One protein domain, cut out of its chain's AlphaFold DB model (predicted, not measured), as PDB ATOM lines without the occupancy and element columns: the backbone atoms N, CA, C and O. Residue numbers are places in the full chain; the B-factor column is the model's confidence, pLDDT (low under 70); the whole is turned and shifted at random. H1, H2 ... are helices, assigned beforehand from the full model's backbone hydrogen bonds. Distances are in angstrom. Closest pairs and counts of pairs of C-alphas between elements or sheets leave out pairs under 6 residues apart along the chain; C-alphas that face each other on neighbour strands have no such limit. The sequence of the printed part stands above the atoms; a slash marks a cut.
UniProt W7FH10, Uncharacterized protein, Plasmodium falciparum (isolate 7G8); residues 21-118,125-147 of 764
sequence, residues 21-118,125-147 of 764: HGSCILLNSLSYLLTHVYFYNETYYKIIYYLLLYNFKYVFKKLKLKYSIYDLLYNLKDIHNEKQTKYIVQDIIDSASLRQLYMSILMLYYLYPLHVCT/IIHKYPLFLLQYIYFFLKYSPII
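AT A GLANCE: This is residues 21 to 118 and 125 to 147 of the 764 residues of an uncharacterized protein of Plasmodium falciparum (isolate 7G8) (UniProt W7FH10). H1 packs side by side with both H2 and H5, and H6 crosses H2 at a slant, with H3 and H4 packed on residues 135 to 139 and 143 of H6. Opposite H3 and H4, residues 37 to 43, round the turn of the H1-H2 hairpin, stick out. The printed part has 121 residues, with six named helices, H1 to H6 in chain order, and no named strand; the class is all helix. It is compact, with a radius of gyration of the C-alphas of 14.7 A and spans of 48 by 34 by 23 A.

HOW THE PARTS SIT: H1, residues 21 to 36, and H2, residues 42 to 62, form a helical hairpin at a shallow tilt of 27 degrees; their closest C-alphas, of Leu 27 and Leu 52, are 6.3 A apart. H5, residues 95 to 109, touches H1 and runs the same way at 22 degrees, with the C-alphas of Asn 28 and Ser 104 closest at 4.6 A. H6, residues 125 to 143, is the hub. Its residues 129 to 136 alone touch H2, closest at the C-alphas of Leu 53 and Leu 133, 5.6 A; the tilt of 38 degrees is only just steep. H3, residues 69 to 75, touches H6, with the C-alphas of Leu 73 and Phe 139 closest at 6.6 A. H4, residues 79 to 92, touches H6 at residue 143 alone, about perpendicular at 82 degrees; the C-alphas of Lys 86 and Tyr 143 are closest at 5.0 A. In H1 to H5 every O i to N i+4 pair is within hydrogen-bond range; in H6, 11 of 15.

IN THESE COORDINATES: H1 begins at C-alpha 21, (-28.111, -34.763, 105.116). H2 measures 30.5 A and H6 28.2 A, ending at C-alpha 143, (-20.338, -44.063, 118.433).

THE WHOLE: Residues 119 to 124 are not printed; C-alphas 118 and 125 are 13.4 A apart. No link printed whole is long. Mean pLDDT of the printed part is 70.0, with 49 residues under 70, among them 32 to 47 and 109 to 118.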
ATOM      1  N   HIS A  21     -27.094 -35.661 104.582       72.19
ATOM      2  CA  HIS A  21     -28.111 -34.763 105.116       72.19
ATOM      3  C   HIS A  21     -29.526 -35.117 104.644       72.19
ATOM      4  O   HIS A  21     -30.411 -35.351 105.466       72.19
ATOM      5  N   GLY A  22     -29.727 -35.267 103.333       68.81
ATOM      6  CA  GLY A  22     -31.002 -35.697 102.758       68.81
ATOM      7  C   GLY A  22     -31.408 -37.102 103.208       68.81
ATOM      8  O   GLY A  22     -32.586 -37.353 103.453       68.81
ATOM      9  N   SER A  23     -30.440 -37.999 103.409       78.19
ATOM     10  CA  SER A  23     -30.687 -39.348 103.936       78.19
ATOM     11  C   SER A  23     -31.195 -39.313 105.382       78.19
ATOM     12  O   SER A  23     -32.138 -40.031 105.715       78.19
ATOM     13  N   CYS A  24     -30.630 -38.445 106.229       76.69
ATOM     14  CA  CYS A  24     -31.059 -38.279 107.621       76.69
ATOM     15  C   CYS A  24     -32.435 -37.603 107.735       76.69
ATOM     16  O   CYS A  24     -33.228 -37.996 108.587       76.69
ATOM     17  N   ILE A  25     -32.755 -36.648 106.856       71.50
ATOM     18  CA  ILE A  25     -34.114 -36.086 106.752       71.50
ATOM     19  C   ILE A  25     -35.101 -37.182 106.340       71.50
ATOM     20  O   ILE A  25     -36.138 -37.350 106.976       71.50
ATOM     21  N   LEU A  26     -34.752 -37.990 105.335       75.12
ATOM     22  CA  LEU A  26     -35.587 -39.103 104.887       75.12
ATOM     23  C   LEU A  26     -35.787 -40.156 105.992       75.12
ATOM     24  O   LEU A  26     -36.882 -40.695 106.120       75.12
ATOM     25  N   LEU A  27     -34.768 -40.431 106.818       80.62
ATOM     26  CA  LEU A  27     -34.910 -41.282 108.005       80.62
ATOM     27  C   LEU A  27     -35.930 -40.707 108.989       80.62
ATOM     28  O   LEU A  27     -36.766 -41.461 109.489       80.62
ATOM     29  N   ASN A  28     -35.899 -39.395 109.221       74.88
ATOM     30  CA  ASN A  28     -36.820 -38.731 110.135       74.88
ATOM     31  C   ASN A  28     -38.258 -38.781 109.603       74.88
ATOM     32  O   ASN A  28     -39.156 -39.253 110.298       74.88
ATOM     33  N   SER A  29     -38.467 -38.432 108.333       72.56
ATOM     34  CA  SER A  29     -39.791 -38.480 107.704       72.56
ATOM     35  C   SER A  29     -40.350 -39.907 107.610       72.56
ATOM     36  O   SER A  29     -41.528 -40.115 107.892       72.56
ATOM     37  N   LEU A  30     -39.533 -40.919 107.283       75.38
ATOM     38  CA  LEU A  30     -39.977 -42.323 107.288       75.38
ATOM     39  C   LEU A  30     -40.315 -42.807 108.703       75.38
ATOM     40  O   LEU A  30     -41.312 -43.500 108.890       75.38
ATOM     41  N   SER A  31     -39.519 -42.411 109.700       75.06
ATOM     42  CA  SER A  31     -39.785 -42.726 111.107       75.06
ATOM     43  C   SER A  31     -41.085 -42.075 111.574       75.06
ATOM     44  O   SER A  31     -41.886 -42.732 112.231       75.06
ATOM     45  N   TYR A  32     -41.344 -40.824 111.182       68.31
ATOM     46  CA  TYR A  32     -42.594 -40.115 111.452       68.31
ATOM     47  C   TYR A  32     -43.797 -40.784 110.777       68.31
ATOM     48  O   TYR A  32     -44.807 -41.032 111.434       68.31
ATOM     49  N   LEU A  33     -43.686 -41.147 109.495       66.88
ATOM     50  CA  LEU A  33     -44.736 -41.880 108.779       66.88
ATOM     51  C   LEU A  33     -45.062 -43.209 109.461       66.88
ATOM     52  O   LEU A  33     -46.223 -43.586 109.537       66.88
ATOM     53  N   LEU A  34     -44.051 -43.897 109.986       69.44
ATOM     54  CA  LEU A  34     -44.231 -45.173 110.664       69.44
ATOM     55  C   LEU A  34     -44.859 -45.040 112.065       69.44
ATOM     56  O   LEU A  34     -45.561 -45.943 112.511       69.44
ATOM     57  N   THR A  35     -44.590 -43.939 112.768       63.00
ATOM     58  CA  THR A  35     -44.951 -43.742 114.188       63.00
ATOM     59  C   THR A  35     -46.218 -42.908 114.381       63.00
ATOM     60  O   THR A  35     -47.021 -43.205 115.260       63.00
ATOM     61  N   HIS A  36     -46.413 -41.867 113.570       56.94
ATOM     62  CA  HIS A  36     -47.436 -40.836 113.775       56.94
ATOM     63  C   HIS A  36     -48.521 -40.825 112.688       56.94
ATOM     64  O   HIS A  36     -49.586 -40.239 112.897       56.94
ATOM     65  N   VAL A  37     -48.296 -41.474 111.538       55.81
ATOM     66  CA  VAL A  37     -49.293 -41.599 110.464       55.81
ATOM     67  C   VAL A  37     -49.774 -43.047 110.398       55.81
ATOM     68  O   VAL A  37     -49.118 -43.925 109.855       55.81
ATOM     69  N   TYR A  38     -50.936 -43.317 110.994       52.31
ATOM     70  CA  TYR A  38     -51.476 -44.675 111.076       52.31
ATOM     71  C   TYR A  38     -51.942 -45.167 109.695       52.31
ATOM     72  O   TYR A  38     -52.971 -44.719 109.184       52.31
ATOM     73  N   PHE A  39     -51.201 -46.097 109.088       55.12
ATOM     74  CA  PHE A  39     -51.601 -46.767 107.850       55.12
ATOM     75  C   PHE A  39     -52.255 -48.116 108.171       55.12
ATOM     76  O   PHE A  39     -51.615 -49.011 108.710       55.12
ATOM     77  N   TYR A  40     -53.525 -48.288 107.794       45.25
ATOM     78  CA  TYR A  40     -54.272 -49.543 107.979       45.25
ATOM     79  C   TYR A  40     -53.822 -50.688 107.044       45.25
ATOM     80  O   TYR A  40     -54.307 -51.806 107.172       45.25
ATOM     81  N   ASN A  41     -52.926 -50.427 106.082       57.84
ATOM     82  CA  ASN A  41     -52.543 -51.379 105.037       57.84
ATOM     83  C   ASN A  41     -51.166 -52.011 105.315       57.84
ATOM     84  O   ASN A  41     -50.143 -51.321 105.296       57.84
ATOM     85  N   GLU A  42     -51.129 -53.333 105.518       57.22
ATOM     86  CA  GLU A  42     -49.904 -54.085 105.833       57.22
ATOM     87  C   GLU A  42     -48.808 -53.976 104.764       57.22
ATOM     88  O   GLU A  42     -47.620 -54.050 105.083       57.22
ATOM     89  N   THR A  43     -49.168 -53.814 103.487       57.09
ATOM     90  CA  THR A  43     -48.181 -53.726 102.396       57.09
ATOM     91  C   THR A  43     -47.380 -52.426 102.466       57.09
ATOM     92  O   THR A  43     -46.155 -52.451 102.357       57.09
ATOM     93  N   TYR A  44     -48.043 -51.307 102.763       62.19
ATOM     94  CA  TYR A  44     -47.401 -50.004 102.962       62.19
ATOM     95  C   TYR A  44     -46.474 -50.005 104.173       62.19
ATOM     96  O   TYR A  44     -45.355 -49.501 104.102       62.19
ATOM     97  N   TYR A  45     -46.906 -50.634 105.261       67.31
ATOM     98  CA  TYR A  45     -46.093 -50.786 106.459       67.31
ATOM     99  C   TYR A  45     -44.789 -51.556 106.184       67.31
ATOM    100  O   TYR A  45     -43.712 -51.129 106.603       67.31
ATOM    101  N   LYS A  46     -44.861 -52.645 105.403       65.44
ATOM    102  CA  LYS A  46     -43.687 -53.433 104.976       65.44
ATOM    103  C   LYS A  46     -42.733 -52.621 104.093       65.44
ATOM    104  O   LYS A  46     -41.519 -52.702 104.282       65.44
ATOM    105  N   ILE A  47     -43.265 -51.812 103.174       69.12
ATOM    106  CA  ILE A  47     -42.468 -50.931 102.302       69.12
ATOM    107  C   ILE A  47     -41.734 -49.869 103.129       69.12
ATOM    108  O   ILE A  47     -40.531 -49.687 102.947       69.12
ATOM    109  N   ILE A  48     -42.413 -49.211 104.074       70.69
ATOM    110  CA  ILE A  48     -41.801 -48.177 104.925       70.69
ATOM    111  C   ILE A  48     -40.689 -48.782 105.793       70.69
ATOM    112  O   ILE A  48     -39.597 -48.220 105.845       70.69
ATOM    113  N   TYR A  49     -40.906 -49.954 106.403       73.88
ATOM    114  CA  TYR A  49     -39.866 -50.652 107.172       73.88
ATOM    115  C   TYR A  49     -38.640 -51.016 106.329       73.88
ATOM    116  O   TYR A  49     -37.504 -50.837 106.774       73.88
ATOM    117  N   TYR A  50     -38.859 -51.512 105.109       75.25
ATOM    118  CA  TYR A  50     -37.781 -51.840 104.180       75.25
ATOM    119  C   TYR A  50     -36.979 -50.595 103.778       75.25
ATOM    120  O   TYR A  50     -35.749 -50.607 103.845       75.25
ATOM    121  N   LEU A  51     -37.664 -49.502 103.425       76.81
ATOM    122  CA  LEU A  51     -37.032 -48.227 103.074       76.81
ATOM    123  C   LEU A  51     -36.227 -47.653 104.241       76.81
ATOM    124  O   LEU A  51     -35.122 -47.154 104.045       76.81
ATOM    125  N   LEU A  52     -36.751 -47.767 105.459       80.81
ATOM    126  CA  LEU A  52     -36.107 -47.271 106.667       80.81
ATOM    127  C   LEU A  52     -34.827 -48.069 106.980       80.81
ATOM    128  O   LEU A  52     -33.772 -47.471 107.191       80.81
ATOM    129  N   LEU A  53     -34.869 -49.405 106.893       81.38
ATOM    130  CA  LEU A  53     -33.677 -50.258 107.017       81.38
ATOM    131  C   LEU A  53     -32.639 -49.963 105.923       81.38
ATOM    132  O   LEU A  53     -31.445 -49.839 106.213       81.38
ATOM    133  N   TYR A  54     -33.080 -49.844 104.669       80.75
ATOM    134  CA  TYR A  54     -32.201 -49.544 103.539       80.75
ATOM    135  C   TYR A  54     -31.503 -48.193 103.719       80.75
ATOM    136  O   TYR A  54     -30.302 -48.079 103.477       80.75
ATOM    137  N   ASN A  55     -32.230 -47.190 104.206       82.31
ATOM    138  CA  ASN A  55     -31.704 -45.851 104.414       82.31
ATOM    139  C   ASN A  55     -30.701 -45.799 105.588       82.31
ATOM    140  O   ASN A  55     -29.619 -45.238 105.441       82.31
ATOM    141  N   PHE A  56     -30.953 -46.499 106.704       84.44
ATOM    142  CA  PHE A  56     -29.949 -46.643 107.775       84.44
ATOM    143  C   PHE A  56     -28.674 -47.345 107.283       84.44
ATOM    144  O   PHE A  56     -27.559 -46.904 107.574       84.44
ATOM    145  N   LYS A  57     -28.826 -48.405 106.480       84.50
ATOM    146  CA  LYS A  57     -27.701 -49.105 105.843       84.50
ATOM    147  C   LYS A  57     -26.939 -48.203 104.871       84.50
ATOM    148  O   LYS A  57     -25.717 -48.313 104.771       84.50
ATOM    149  N   TYR A  58     -27.637 -47.322 104.160       83.62
ATOM    150  CA  TYR A  58     -27.038 -46.357 103.245       83.62
ATOM    151  C   TYR A  58     -26.196 -45.311 103.988       83.62
ATOM    152  O   TYR A  58     -25.023 -45.137 103.653       83.62
ATOM    153  N   VAL A  59     -26.740 -44.700 105.049       83.94
ATOM    154  CA  VAL A  59     -25.995 -43.755 105.904       83.94
ATOM    155  C   VAL A  59     -24.760 -44.431 106.500       83.94
ATOM    156  O   VAL A  59     -23.668 -43.873 106.439       83.94
ATOM    157  N   PHE A  60     -24.890 -45.673 106.980       86.00
ATOM    158  CA  PHE A  60     -23.752 -46.451 107.477       86.00
ATOM    159  C   PHE A  60     -22.673 -46.680 106.404       86.00
ATOM    160  O   PHE A  60     -21.490 -46.472 106.665       86.00
ATOM    161  N   LYS A  61     -23.049 -47.056 105.174       84.00
ATOM    162  CA  LYS A  61     -22.088 -47.243 104.070       84.00
ATOM    163  C   LYS A  61     -21.353 -45.952 103.699       84.00
ATOM    164  O   LYS A  61     -20.175 -46.008 103.345       84.00
ATOM    165  N   LYS A  62     -22.015 -44.795 103.791       83.94
ATOM    166  CA  LYS A  62     -21.406 -43.489 103.487       83.94
ATOM    167  C   LYS A  62     -20.309 -43.080 104.473       83.94
ATOM    168  O   LYS A  62     -19.460 -42.279 104.097       83.94
ATOM    169  N   LEU A  63     -20.257 -43.690 105.659       81.88
ATOM    170  CA  LEU A  63     -19.162 -43.509 106.616       81.88
ATOM    171  C   LEU A  63     -17.845 -44.179 106.179       81.88
ATOM    172  O   LEU A  63     -16.818 -43.928 106.800       81.88
ATOM    173  N   LYS A  64     -17.861 -45.035 105.138       82.00
ATOM    174  CA  LYS A  64     -16.682 -45.744 104.591       82.00
ATOM    175  C   LYS A  64     -15.805 -46.407 105.670       82.00
ATOM    176  O   LYS A  64     -14.579 -46.343 105.627       82.00
ATOM    177  N   LEU A  65     -16.442 -47.042 106.653       81.06
ATOM    178  CA  LEU A  65     -15.745 -47.694 107.763       81.06
ATOM    179  C   LEU A  65     -15.027 -48.967 107.297       81.06
ATOM    180  O   LEU A  65     -15.535 -49.706 106.456       81.06
ATOM    181  N   LYS A  66     -13.852 -49.233 107.878       74.19
ATOM    182  CA  LYS A  66     -12.984 -50.371 107.523       74.19
ATOM    183  C   LYS A  66     -13.572 -51.737 107.910       74.19
ATOM    184  O   LYS A  66     -13.236 -52.741 107.295       74.19
ATOM    185  N   TYR A  67     -14.430 -51.772 108.928       77.69
ATOM    186  CA  TYR A  67     -14.959 -52.999 109.523       77.69
ATOM    187  C   TYR A  67     -16.467 -53.129 109.305       77.69
ATOM    188  O   TYR A  67     -17.178 -52.134 109.132       77.69
ATOM    189  N   SER A  68     -16.966 -54.366 109.331       79.31
ATOM    190  CA  SER A  68     -18.400 -54.634 109.233       79.31
ATOM    191  C   SER A  68     -19.145 -54.125 110.476       79.31
ATOM    192  O   SER A  68     -18.559 -53.975 111.551       79.31
ATOM    193  N   ILE A  69     -20.459 -53.883 110.365       79.94
ATOM    194  CA  ILE A  69     -21.268 -53.461 111.522       79.94
ATOM    195  C   ILE A  69     -21.214 -54.485 112.664       79.94
ATOM    196  O   ILE A  69     -21.193 -54.103 113.828       79.94
ATOM    197  N   TYR A  70     -21.135 -55.778 112.341       78.56
ATOM    198  CA  TYR A  70     -21.041 -56.839 113.338       78.56
ATOM    199  C   TYR A  70     -19.726 -56.750 114.125       78.56
ATOM    200  O   TYR A  70     -19.740 -56.791 115.355       78.56
ATOM    201  N   ASP A  71     -18.607 -56.521 113.432       76.38
ATOM    202  CA  ASP A  71     -17.295 -56.395 114.071       76.38
ATOM    203  C   ASP A  71     -17.191 -55.136 114.941       76.38
ATOM    204  O   ASP A  71     -16.649 -55.189 116.046       76.38
ATOM    205  N   LEU A  72     -17.772 -54.020 114.483       78.44
ATOM    206  CA  LEU A  72     -17.844 -52.747 115.218       78.44
ATOM    207  C   LEU A  72     -18.699 -52.840 116.485       78.44
ATOM    208  O   LEU A  72     -18.412 -52.192 117.495       78.44
ATOM    209  N   LEU A  73     -19.751 -53.652 116.460       78.75
ATOM    210  CA  LEU A  73     -20.615 -53.818 117.621       78.75
ATOM    211  C   LEU A  73     -20.026 -54.790 118.646       78.75
ATOM    212  O   LEU A  73     -19.994 -54.433 119.826       78.75
ATOM    213  N   TYR A  74     -19.541 -55.959 118.209       74.19
ATOM    214  CA  TYR A  74     -19.294 -57.100 119.100       74.19
ATOM    215  C   TYR A  74     -17.826 -57.546 119.219       74.19
ATOM    216  O   TYR A  74     -17.445 -58.042 120.278       74.19
ATOM    217  N   ASN A  75     -16.991 -57.359 118.187       65.19
ATOM    218  CA  ASN A  75     -15.629 -57.924 118.156       65.19
ATOM    219  C   ASN A  75     -14.523 -56.906 118.482       65.19
ATOM    220  O   ASN A  75     -13.440 -57.286 118.928       65.19
ATOM    221  N   LEU A  76     -14.773 -55.609 118.290       61.88
ATOM    222  CA  LEU A  76     -13.792 -54.558 118.558       61.88
ATOM    223  C   LEU A  76     -13.701 -54.231 120.058       61.88
ATOM    224  O   LEU A  76     -14.542 -53.515 120.599       61.88
ATOM    225  N   LYS A  77     -12.646 -54.739 120.714       59.28
ATOM    226  CA  LYS A  77     -12.266 -54.419 122.110       59.28
ATOM    227  C   LYS A  77     -11.166 -53.352 122.228       59.28
ATOM    228  O   LYS A  77     -10.784 -52.985 123.334       59.28
ATOM    229  N   ASP A  78     -10.643 -52.876 121.099       61.72
ATOM    230  CA  ASP A  78      -9.434 -52.054 121.048       61.72
ATOM    231  C   ASP A  78      -9.757 -50.545 121.065       61.72
ATOM    232  O   ASP A  78     -10.377 -50.012 120.137       61.72
ATOM    233  N   ILE A  79      -9.341 -49.843 122.129       62.03
ATOM    234  CA  ILE A  79      -9.756 -48.461 122.464       62.03
ATOM    235  C   ILE A  79      -9.372 -47.453 121.365       62.03
ATOM    236  O   ILE A  79     -10.079 -46.467 121.132       62.03
ATOM    237  N   HIS A  80      -8.257 -47.686 120.665       63.34
ATOM    238  CA  HIS A  80      -7.785 -46.805 119.594       63.34
ATOM    239  C   HIS A  80      -8.731 -46.819 118.379       63.34
ATOM    240  O   HIS A  80      -9.095 -45.767 117.848       63.34
ATOM    241  N   ASN A  81      -9.201 -48.004 117.982       68.50
ATOM    242  CA  ASN A  81     -10.121 -48.180 116.855       68.50
ATOM    243  C   ASN A  81     -11.527 -47.642 117.172       68.50
ATOM    244  O   ASN A  81     -12.220 -47.129 116.287       68.50
ATOM    245  N   GLU A  82     -11.941 -47.702 118.442       72.00
ATOM    246  CA  GLU A  82     -13.214 -47.138 118.900       72.00
ATOM    247  C   GLU A  82     -13.229 -45.605 118.799       72.00
ATOM    248  O   GLU A  82     -14.164 -45.021 118.242       72.00
ATOM    249  N   LYS A  83     -12.152 -44.945 119.256       73.94
ATOM    250  CA  LYS A  83     -11.986 -43.489 119.130       73.94
ATOM    251  C   LYS A  83     -11.938 -43.053 117.668       73.94
ATOM    252  O   LYS A  83     -12.619 -42.100 117.306       73.94
ATOM    253  N   GLN A  84     -11.199 -43.767 116.820       78.44
ATOM    254  CA  GLN A  84     -11.113 -43.460 115.389       78.44
ATOM    255  C   GLN A  84     -12.481 -43.553 114.694       78.44
ATOM    256  O   GLN A  84     -12.853 -42.658 113.939       78.44
ATOM    257  N   THR A  85     -13.268 -44.585 115.006       78.75
ATOM    258  CA  THR A  85     -14.635 -44.750 114.479       78.75
ATOM    259  C   THR A  85     -15.544 -43.596 114.915       78.75
ATOM    260  O   THR A  85     -16.294 -43.056 114.104       78.75
ATOM    261  N   LYS A  86     -15.439 -43.160 116.177       80.25
ATOM    262  CA  LYS A  86     -16.172 -42.000 116.703       80.25
ATOM    263  C   LYS A  86     -15.798 -40.694 115.994       80.25
ATOM    264  O   LYS A  86     -16.693 -39.926 115.656       80.25
ATOM    265  N   TYR A  87     -14.511 -40.464 115.728       79.25
ATOM    266  CA  TYR A  87     -14.064 -39.294 114.967       79.25
ATOM    267  C   TYR A  87     -14.618 -39.293 113.540       79.25
ATOM    268  O   TYR A  87     -15.145 -38.276 113.111       79.25
ATOM    269  N   ILE A  88     -14.600 -40.434 112.843       81.25
ATOM    270  CA  ILE A  88     -15.152 -40.547 111.481       81.25
ATOM    271  C   ILE A  88     -16.653 -40.219 111.453       81.25
ATOM    272  O   ILE A  88     -17.116 -39.507 110.566       81.25
ATOM    273  N   VAL A  89     -17.425 -40.699 112.436       79.88
ATOM    274  CA  VAL A  89     -18.862 -40.387 112.538       79.88
ATOM    275  C   VAL A  89     -19.099 -38.890 112.763       79.88
ATOM    276  O   VAL A  89     -20.002 -38.324 112.152       79.88
ATOM    277  N   GLN A  90     -18.292 -38.249 113.613       76.62
ATOM    278  CA  GLN A  90     -18.411 -36.821 113.930       76.62
ATOM    279  C   GLN A  90     -17.910 -35.898 112.809       76.62
ATOM    280  O   GLN A  90     -18.387 -34.772 112.711       76.62
ATOM    281  N   ASP A  91     -16.971 -36.366 111.988       77.25
ATOM    282  CA  ASP A  91     -16.412 -35.625 110.853       77.25
ATOM    283  C   ASP A  91     -17.332 -35.686 109.623       77.25
ATOM    284  O   ASP A  91     -17.583 -34.683 108.960       77.25
ATOM    285  N   ILE A  92     -17.907 -36.865 109.348       80.38
ATOM    286  CA  ILE A  92     -18.731 -37.099 108.155       80.38
ATOM    287  C   ILE A  92     -20.194 -36.663 108.347       80.38
ATOM    288  O   ILE A  92     -20.833 -36.222 107.387       80.38
ATOM    289  N   ILE A  93     -20.763 -36.813 109.550       79.38
ATOM    290  CA  ILE A  93     -22.155 -36.429 109.828       79.38
ATOM    291  C   ILE A  93     -22.173 -35.091 110.562       79.38
ATOM    292  O   ILE A  93     -21.827 -34.998 111.739       79.38
ATOM    293  N   ASP A  94     -22.653 -34.055 109.880       73.38
ATOM    294  CA  ASP A  94     -22.793 -32.730 110.463       73.38
ATOM    295  C   ASP A  94     -23.832 -32.700 111.598       73.38
ATOM    296  O   ASP A  94     -24.742 -33.530 111.708       73.38
ATOM    297  N   SER A  95     -23.724 -31.678 112.449       65.62
ATOM    298  CA  SER A  95     -24.579 -31.543 113.631       65.62
ATOM    299  C   SER A  95     -26.081 -31.496 113.317       65.62
ATOM    300  O   SER A  95     -26.878 -31.951 114.140       65.62
ATOM    301  N   ALA A  96     -26.501 -30.985 112.151       60.34
ATOM    302  CA  ALA A  96     -27.913 -30.958 111.783       60.34
ATOM    303  C   ALA A  96     -28.413 -32.354 111.395       60.34
ATOM    304  O   ALA A  96     -29.477 -32.758 111.862       60.34
ATOM    305  N   SER A  97     -27.627 -33.117 110.637       75.25
ATOM    306  CA  SER A  97     -27.943 -34.507 110.282       75.25
ATOM    307  C   SER A  97     -27.947 -35.439 111.495       75.25
ATOM    308  O   SER A  97     -28.859 -36.253 111.628       75.25
ATOM    309  N   LEU A  98     -27.009 -35.264 112.437       72.81
ATOM    310  CA  LEU A  98     -27.015 -35.995 113.712       72.81
ATOM    311  C   LEU A  98     -28.308 -35.750 114.502       72.81
ATOM    312  O   LEU A  98     -28.870 -36.688 115.060       72.81
ATOM    313  N   ARG A  99     -28.833 -34.514 114.511       68.44
ATOM    314  CA  ARG A  99     -30.122 -34.204 115.157       68.44
ATOM    315  C   ARG A  99     -31.294 -34.928 114.497       68.44
ATOM    316  O   ARG A  99     -32.115 -35.493 115.214       68.44
ATOM    317  N   GLN A 100     -31.357 -34.940 113.164       74.00
ATOM    318  CA  GLN A 100     -32.399 -35.663 112.419       74.00
ATOM    319  C   GLN A 100     -32.336 -37.172 112.710       74.00
ATOM    320  O   GLN A 100     -33.358 -37.814 112.959       74.00
ATOM    321  N   LEU A 101     -31.123 -37.729 112.768       79.12
ATOM    322  CA  LEU A 101     -30.882 -39.135 113.079       79.12
ATOM    323  C   LEU A 101     -31.285 -39.481 114.522       79.12
ATOM    324  O   LEU A 101     -31.975 -40.475 114.738       79.12
ATOM    325  N   TYR A 102     -30.949 -38.644 115.510       74.88
ATOM    326  CA  TYR A 102     -31.395 -38.848 116.893       74.88
ATOM    327  C   TYR A 102     -32.907 -38.751 117.047       74.88
ATOM    328  O   TYR A 102     -33.489 -39.547 117.781       74.88
ATOM    329  N   MET A 103     -33.550 -37.814 116.349       70.12
ATOM    330  CA  MET A 103     -35.001 -37.682 116.420       70.12
ATOM    331  C   MET A 103     -35.705 -38.887 115.797       70.12
ATOM    332  O   MET A 103     -36.654 -39.412 116.375       70.12
ATOM    333  N   SER A 104     -35.154 -39.408 114.699       78.06
ATOM    334  CA  SER A 104     -35.574 -40.682 114.109       78.06
ATOM    335  C   SER A 104     -35.463 -41.829 115.120       78.06
ATOM    336  O   SER A 104     -36.431 -42.549 115.339       78.06
ATOM    337  N   ILE A 105     -34.310 -41.972 115.791       77.00
ATOM    338  CA  ILE A 105     -34.081 -43.017 116.805       77.00
ATOM    339  C   ILE A 105     -35.059 -42.887 117.979       77.00
ATOM    340  O   ILE A 105     -35.614 -43.891 118.415       77.00
ATOM    341  N   LEU A 106     -35.307 -41.669 118.472       69.31
ATOM    342  CA  LEU A 106     -36.257 -41.424 119.561       69.31
ATOM    343  C   LEU A 106     -37.688 -41.779 119.156       69.31
ATOM    344  O   LEU A 106     -38.387 -42.427 119.927       69.31
ATOM    345  N   MET A 107     -38.127 -41.410 117.951       68.50
ATOM    346  CA  MET A 107     -39.457 -41.788 117.465       68.50
ATOM    347  C   MET A 107     -39.586 -43.305 117.292       68.50
ATOM    348  O   MET A 107     -40.598 -43.884 117.681       68.50
ATOM    349  N   LEU A 108     -38.547 -43.962 116.775       70.56
ATOM    350  CA  LEU A 108     -38.506 -45.418 116.634       70.56
ATOM    351  C   LEU A 108     -38.429 -46.147 117.986       70.56
ATOM    352  O   LEU A 108     -38.912 -47.269 118.081       70.56
ATOM    353  N   TYR A 109     -37.888 -45.526 119.040       63.91
ATOM    354  CA  TYR A 109     -37.854 -46.103 120.390       63.91
ATOM    355  C   TYR A 109     -39.260 -46.317 120.976       63.91
ATOM    356  O   TYR A 109     -39.489 -47.283 121.698       63.91
ATOM    357  N   TYR A 110     -40.222 -45.457 120.624       53.00
ATOM    358  CA  TYR A 110     -41.608 -45.554 121.099       53.00
ATOM    359  C   TYR A 110     -42.485 -46.535 120.294       53.00
ATOM    360  O   TYR A 110     -43.680 -46.659 120.563       53.00
ATOM    361  N   LEU A 111     -41.923 -47.253 119.316       53.38
ATOM    362  CA  LEU A 111     -42.652 -48.196 118.467       53.38
ATOM    363  C   LEU A 111     -42.715 -49.608 119.092       53.38
ATOM    364  O   LEU A 111     -41.700 -50.278 119.272       53.38
ATOM    365  N   TYR A 112     -43.939 -50.104 119.315       45.50
ATOM    366  CA  TYR A 112     -44.267 -51.471 119.765       45.50
ATOM    367  C   TYR A 112     -43.683 -52.658 118.934       45.50
ATOM    368  O   TYR A 112     -43.520 -53.729 119.515       45.50
ATOM    369  N   PRO A 113     -43.298 -52.562 117.635       46.78
ATOM    370  CA  PRO A 113     -42.813 -53.710 116.853       46.78
ATOM    371  C   PRO A 113     -41.325 -54.036 117.038       46.78
ATOM    372  O   PRO A 113     -40.864 -55.032 116.485       46.78
ATOM    373  N   LEU A 114     -40.545 -53.234 117.776       44.84
ATOM    374  CA  LEU A 114     -39.163 -53.616 118.113       44.84
ATOM    375  C   LEU A 114     -39.114 -54.702 119.206       44.84
ATOM    376  O   LEU A 114     -38.089 -55.361 119.368       44.84
ATOM    377  N   HIS A 115     -40.241 -54.957 119.882       43.22
ATOM    378  CA  HIS A 115     -40.483 -56.153 120.686       43.22
ATOM    379  C   HIS A 115     -41.049 -57.280 119.806       43.22
ATOM    380  O   HIS A 115     -42.233 -57.602 119.866       43.22
ATOM    381  N   VAL A 116     -40.218 -57.906 118.968       38.03
ATOM    382  CA  VAL A 116     -40.624 -59.173 118.339       38.03
ATOM    383  C   VAL A 116     -40.421 -60.301 119.348       38.03
ATOM    384  O   VAL A 116     -39.292 -60.674 119.659       38.03
ATOM    385  N   CYS A 117     -41.531 -60.857 119.839       32.53
ATOM    386  CA  CYS A 117     -41.569 -62.189 120.432       32.53
ATOM    387  C   CYS A 117     -40.975 -63.197 119.439       32.53
ATOM    388  O   CYS A 117     -41.494 -63.368 118.337       32.53
ATOM    389  N   THR A 118     -39.919 -63.904 119.835       36.28
ATOM    390  CA  THR A 118     -39.312 -65.014 119.083       36.28
ATOM    391  C   THR A 118     -40.162 -66.285 119.152       36.28
ATOM    392  O   THR A 118     -39.640 -67.364 119.393       36.28
ATOM    393  N   ILE A 125     -38.202 -64.054 105.984       52.00
ATOM    394  CA  ILE A 125     -37.043 -63.131 106.027       52.00
ATOM    395  C   ILE A 125     -37.427 -61.742 106.584       52.00
ATOM    396  O   ILE A 125     -36.619 -61.071 107.223       52.00
ATOM    397  N   ILE A 126     -38.693 -61.355 106.420       48.34
ATOM    398  CA  ILE A 126     -39.283 -60.076 106.830       48.34
ATOM    399  C   ILE A 126     -39.284 -59.879 108.360       48.34
ATOM    400  O   ILE A 126     -39.076 -58.758 108.820       48.34
ATOM    401  N   HIS A 127     -39.417 -60.940 109.170       53.44
ATOM    402  CA  HIS A 127     -39.368 -60.817 110.640       53.44
ATOM    403  C   HIS A 127     -37.970 -60.464 111.175       53.44
ATOM    404  O   HIS A 127     -37.834 -60.074 112.333       53.44
ATOM    405  N   LYS A 128     -36.926 -60.548 110.337       58.31
ATOM    406  CA  LYS A 128     -35.553 -60.176 110.707       58.31
ATOM    407  C   LYS A 128     -35.254 -58.685 110.499       58.31
ATOM    408  O   LYS A 128     -34.257 -58.198 111.025       58.31
ATOM    409  N   TYR A 129     -36.089 -57.933 109.773       63.25
ATOM    410  CA  TYR A 129     -35.830 -56.511 109.483       63.25
ATOM    411  C   TYR A 129     -35.781 -55.597 110.716       63.25
ATOM    412  O   TYR A 129     -34.855 -54.787 110.784       63.25
ATOM    413  N   PRO A 130     -36.667 -55.732 111.722       65.31
ATOM    414  CA  PRO A 130     -36.556 -54.956 112.959       65.31
ATOM    415  C   PRO A 130     -35.261 -55.254 113.736       65.31
ATOM    416  O   PRO A 130     -34.631 -54.343 114.265       65.31
ATOM    417  N   LEU A 131     -34.813 -56.516 113.742       66.69
ATOM    418  CA  LEU A 131     -33.551 -56.934 114.367       66.69
ATOM    419  C   LEU A 131     -32.330 -56.325 113.662       66.69
ATOM    420  O   LEU A 131     -31.434 -55.807 114.325       66.69
ATOM    421  N   PHE A 132     -32.299 -56.330 112.325       70.31
ATOM    422  CA  PHE A 132     -31.233 -55.660 111.573       70.31
ATOM    423  C   PHE A 132     -31.260 -54.142 111.768       70.31
ATOM    424  O   PHE A 132     -30.206 -53.522 111.872       70.31
ATOM    425  N   LEU A 133     -32.447 -53.542 111.878       76.75
ATOM    426  CA  LEU A 133     -32.595 -52.115 112.145       76.75
ATOM    427  C   LEU A 133     -31.994 -51.722 113.506       76.75
ATOM    428  O   LEU A 133     -31.283 -50.721 113.592       76.75
ATOM    429  N   LEU A 134     -32.219 -52.535 114.545       76.56
ATOM    430  CA  LEU A 134     -31.648 -52.318 115.879       76.56
ATOM    431  C   LEU A 134     -30.118 -52.285 115.869       76.56
ATOM    432  O   LEU A 134     -29.534 -51.493 116.603       76.56
ATOM    433  N   GLN A 135     -29.463 -53.083 115.019       81.06
ATOM    434  CA  GLN A 135     -28.000 -53.066 114.895       81.06
ATOM    435  C   GLN A 135     -27.497 -51.692 114.429       81.06
ATOM    436  O   GLN A 135     -26.555 -51.152 115.007       81.06
ATOM    437  N   TYR A 136     -28.157 -51.087 113.437       84.12
ATOM    438  CA  TYR A 136     -27.803 -49.750 112.952       84.12
ATOM    439  C   TYR A 136     -28.108 -48.658 113.984       84.12
ATOM    440  O   TYR A 136     -27.273 -47.784 114.205       84.12
ATOM    441  N   ILE A 137     -29.257 -48.729 114.663       82.25
ATOM    442  CA  ILE A 137     -29.612 -47.785 115.737       82.25
ATOM    443  C   ILE A 137     -28.580 -47.846 116.870       82.25
ATOM    444  O   ILE A 137     -28.076 -46.814 117.315       82.25
ATOM    445  N   TYR A 138     -28.225 -49.055 117.306       81.06
ATOM    446  CA  TYR A 138     -27.255 -49.265 118.374       81.06
ATOM    447  C   TYR A 138     -25.852 -48.782 117.985       81.06
ATOM    448  O   TYR A 138     -25.181 -48.150 118.800       81.06
ATOM    449  N   PHE A 139     -25.434 -48.983 116.729       86.44
ATOM    450  CA  PHE A 139     -24.175 -48.442 116.212       86.44
ATOM    451  C   PHE A 139     -24.100 -46.914 116.376       86.44
ATOM    452  O   PHE A 139     -23.134 -46.404 116.948       86.44
ATOM    453  N   PHE A 140     -25.131 -46.175 115.948       83.44
ATOM    454  CA  PHE A 140     -25.132 -44.713 116.067       83.44
ATOM    455  C   PHE A 140     -25.181 -44.236 117.523       83.44
ATOM    456  O   PHE A 140     -24.511 -43.261 117.851       83.44
ATOM    457  N   LEU A 141     -25.885 -44.941 118.414       79.00
ATOM    458  CA  LEU A 141     -25.895 -44.622 119.847       79.00
ATOM    459  C   LEU A 141     -24.537 -44.871 120.523       79.00
ATOM    460  O   LEU A 141     -24.125 -44.073 121.366       79.00
ATOM    461  N   LYS A 142     -23.830 -45.948 120.148       80.50
ATOM    462  CA  LYS A 142     -22.505 -46.298 120.689       80.50
ATOM    463  C   LYS A 142     -21.442 -45.274 120.275       80.50
ATOM    464  O   LYS A 142     -20.690 -44.789 121.117       80.50
ATOM    465  N   TYR A 143     -21.400 -44.913 118.991       76.88
ATOM    466  CA  TYR A 143     -20.338 -44.063 118.433       76.88
ATOM    467  C   TYR A 143     -20.679 -42.569 118.379       76.88
ATOM    468  O   TYR A 143     -19.785 -41.747 118.194       76.88
ATOM    469  N   SER A 144     -21.936 -42.193 118.613       72.62
ATOM    470  CA  SER A 144     -22.389 -40.805 118.706       72.62
ATOM    471  C   SER A 144     -23.426 -40.670 119.834       72.62
ATOM    472  O   SER A 144     -24.630 -40.657 119.584       72.62
ATOM    473  N   PRO A 145     -22.990 -40.613 121.105       62.97
ATOM    474  CA  PRO A 145     -23.903 -40.542 122.241       62.97
ATOM    475  C   PRO A 145     -24.624 -39.183 122.314       62.97
ATOM    476  O   PRO A 145     -24.076 -38.148 121.927       62.97
ATOM    477  N   ILE A 146     -25.837 -39.180 122.882       61.66
ATOM    478  CA  ILE A 146     -26.810 -38.061 122.952       61.66
ATOM    479  C   ILE A 146     -26.363 -36.943 123.936       61.66
ATOM    480  O   ILE A 146     -27.156 -36.331 124.637       61.66
ATOM    481  N   ILE A 147     -25.069 -36.637 124.024       50.88
ATOM    482  CA  ILE A 147     -24.529 -35.622 124.952       50.88
ATOM    483  C   ILE A 147     -24.870 -34.197 124.465       50.88
ATOM    484  O   ILE A 147     -25.019 -33.263 125.250       50.88
TER     485      ILE A 147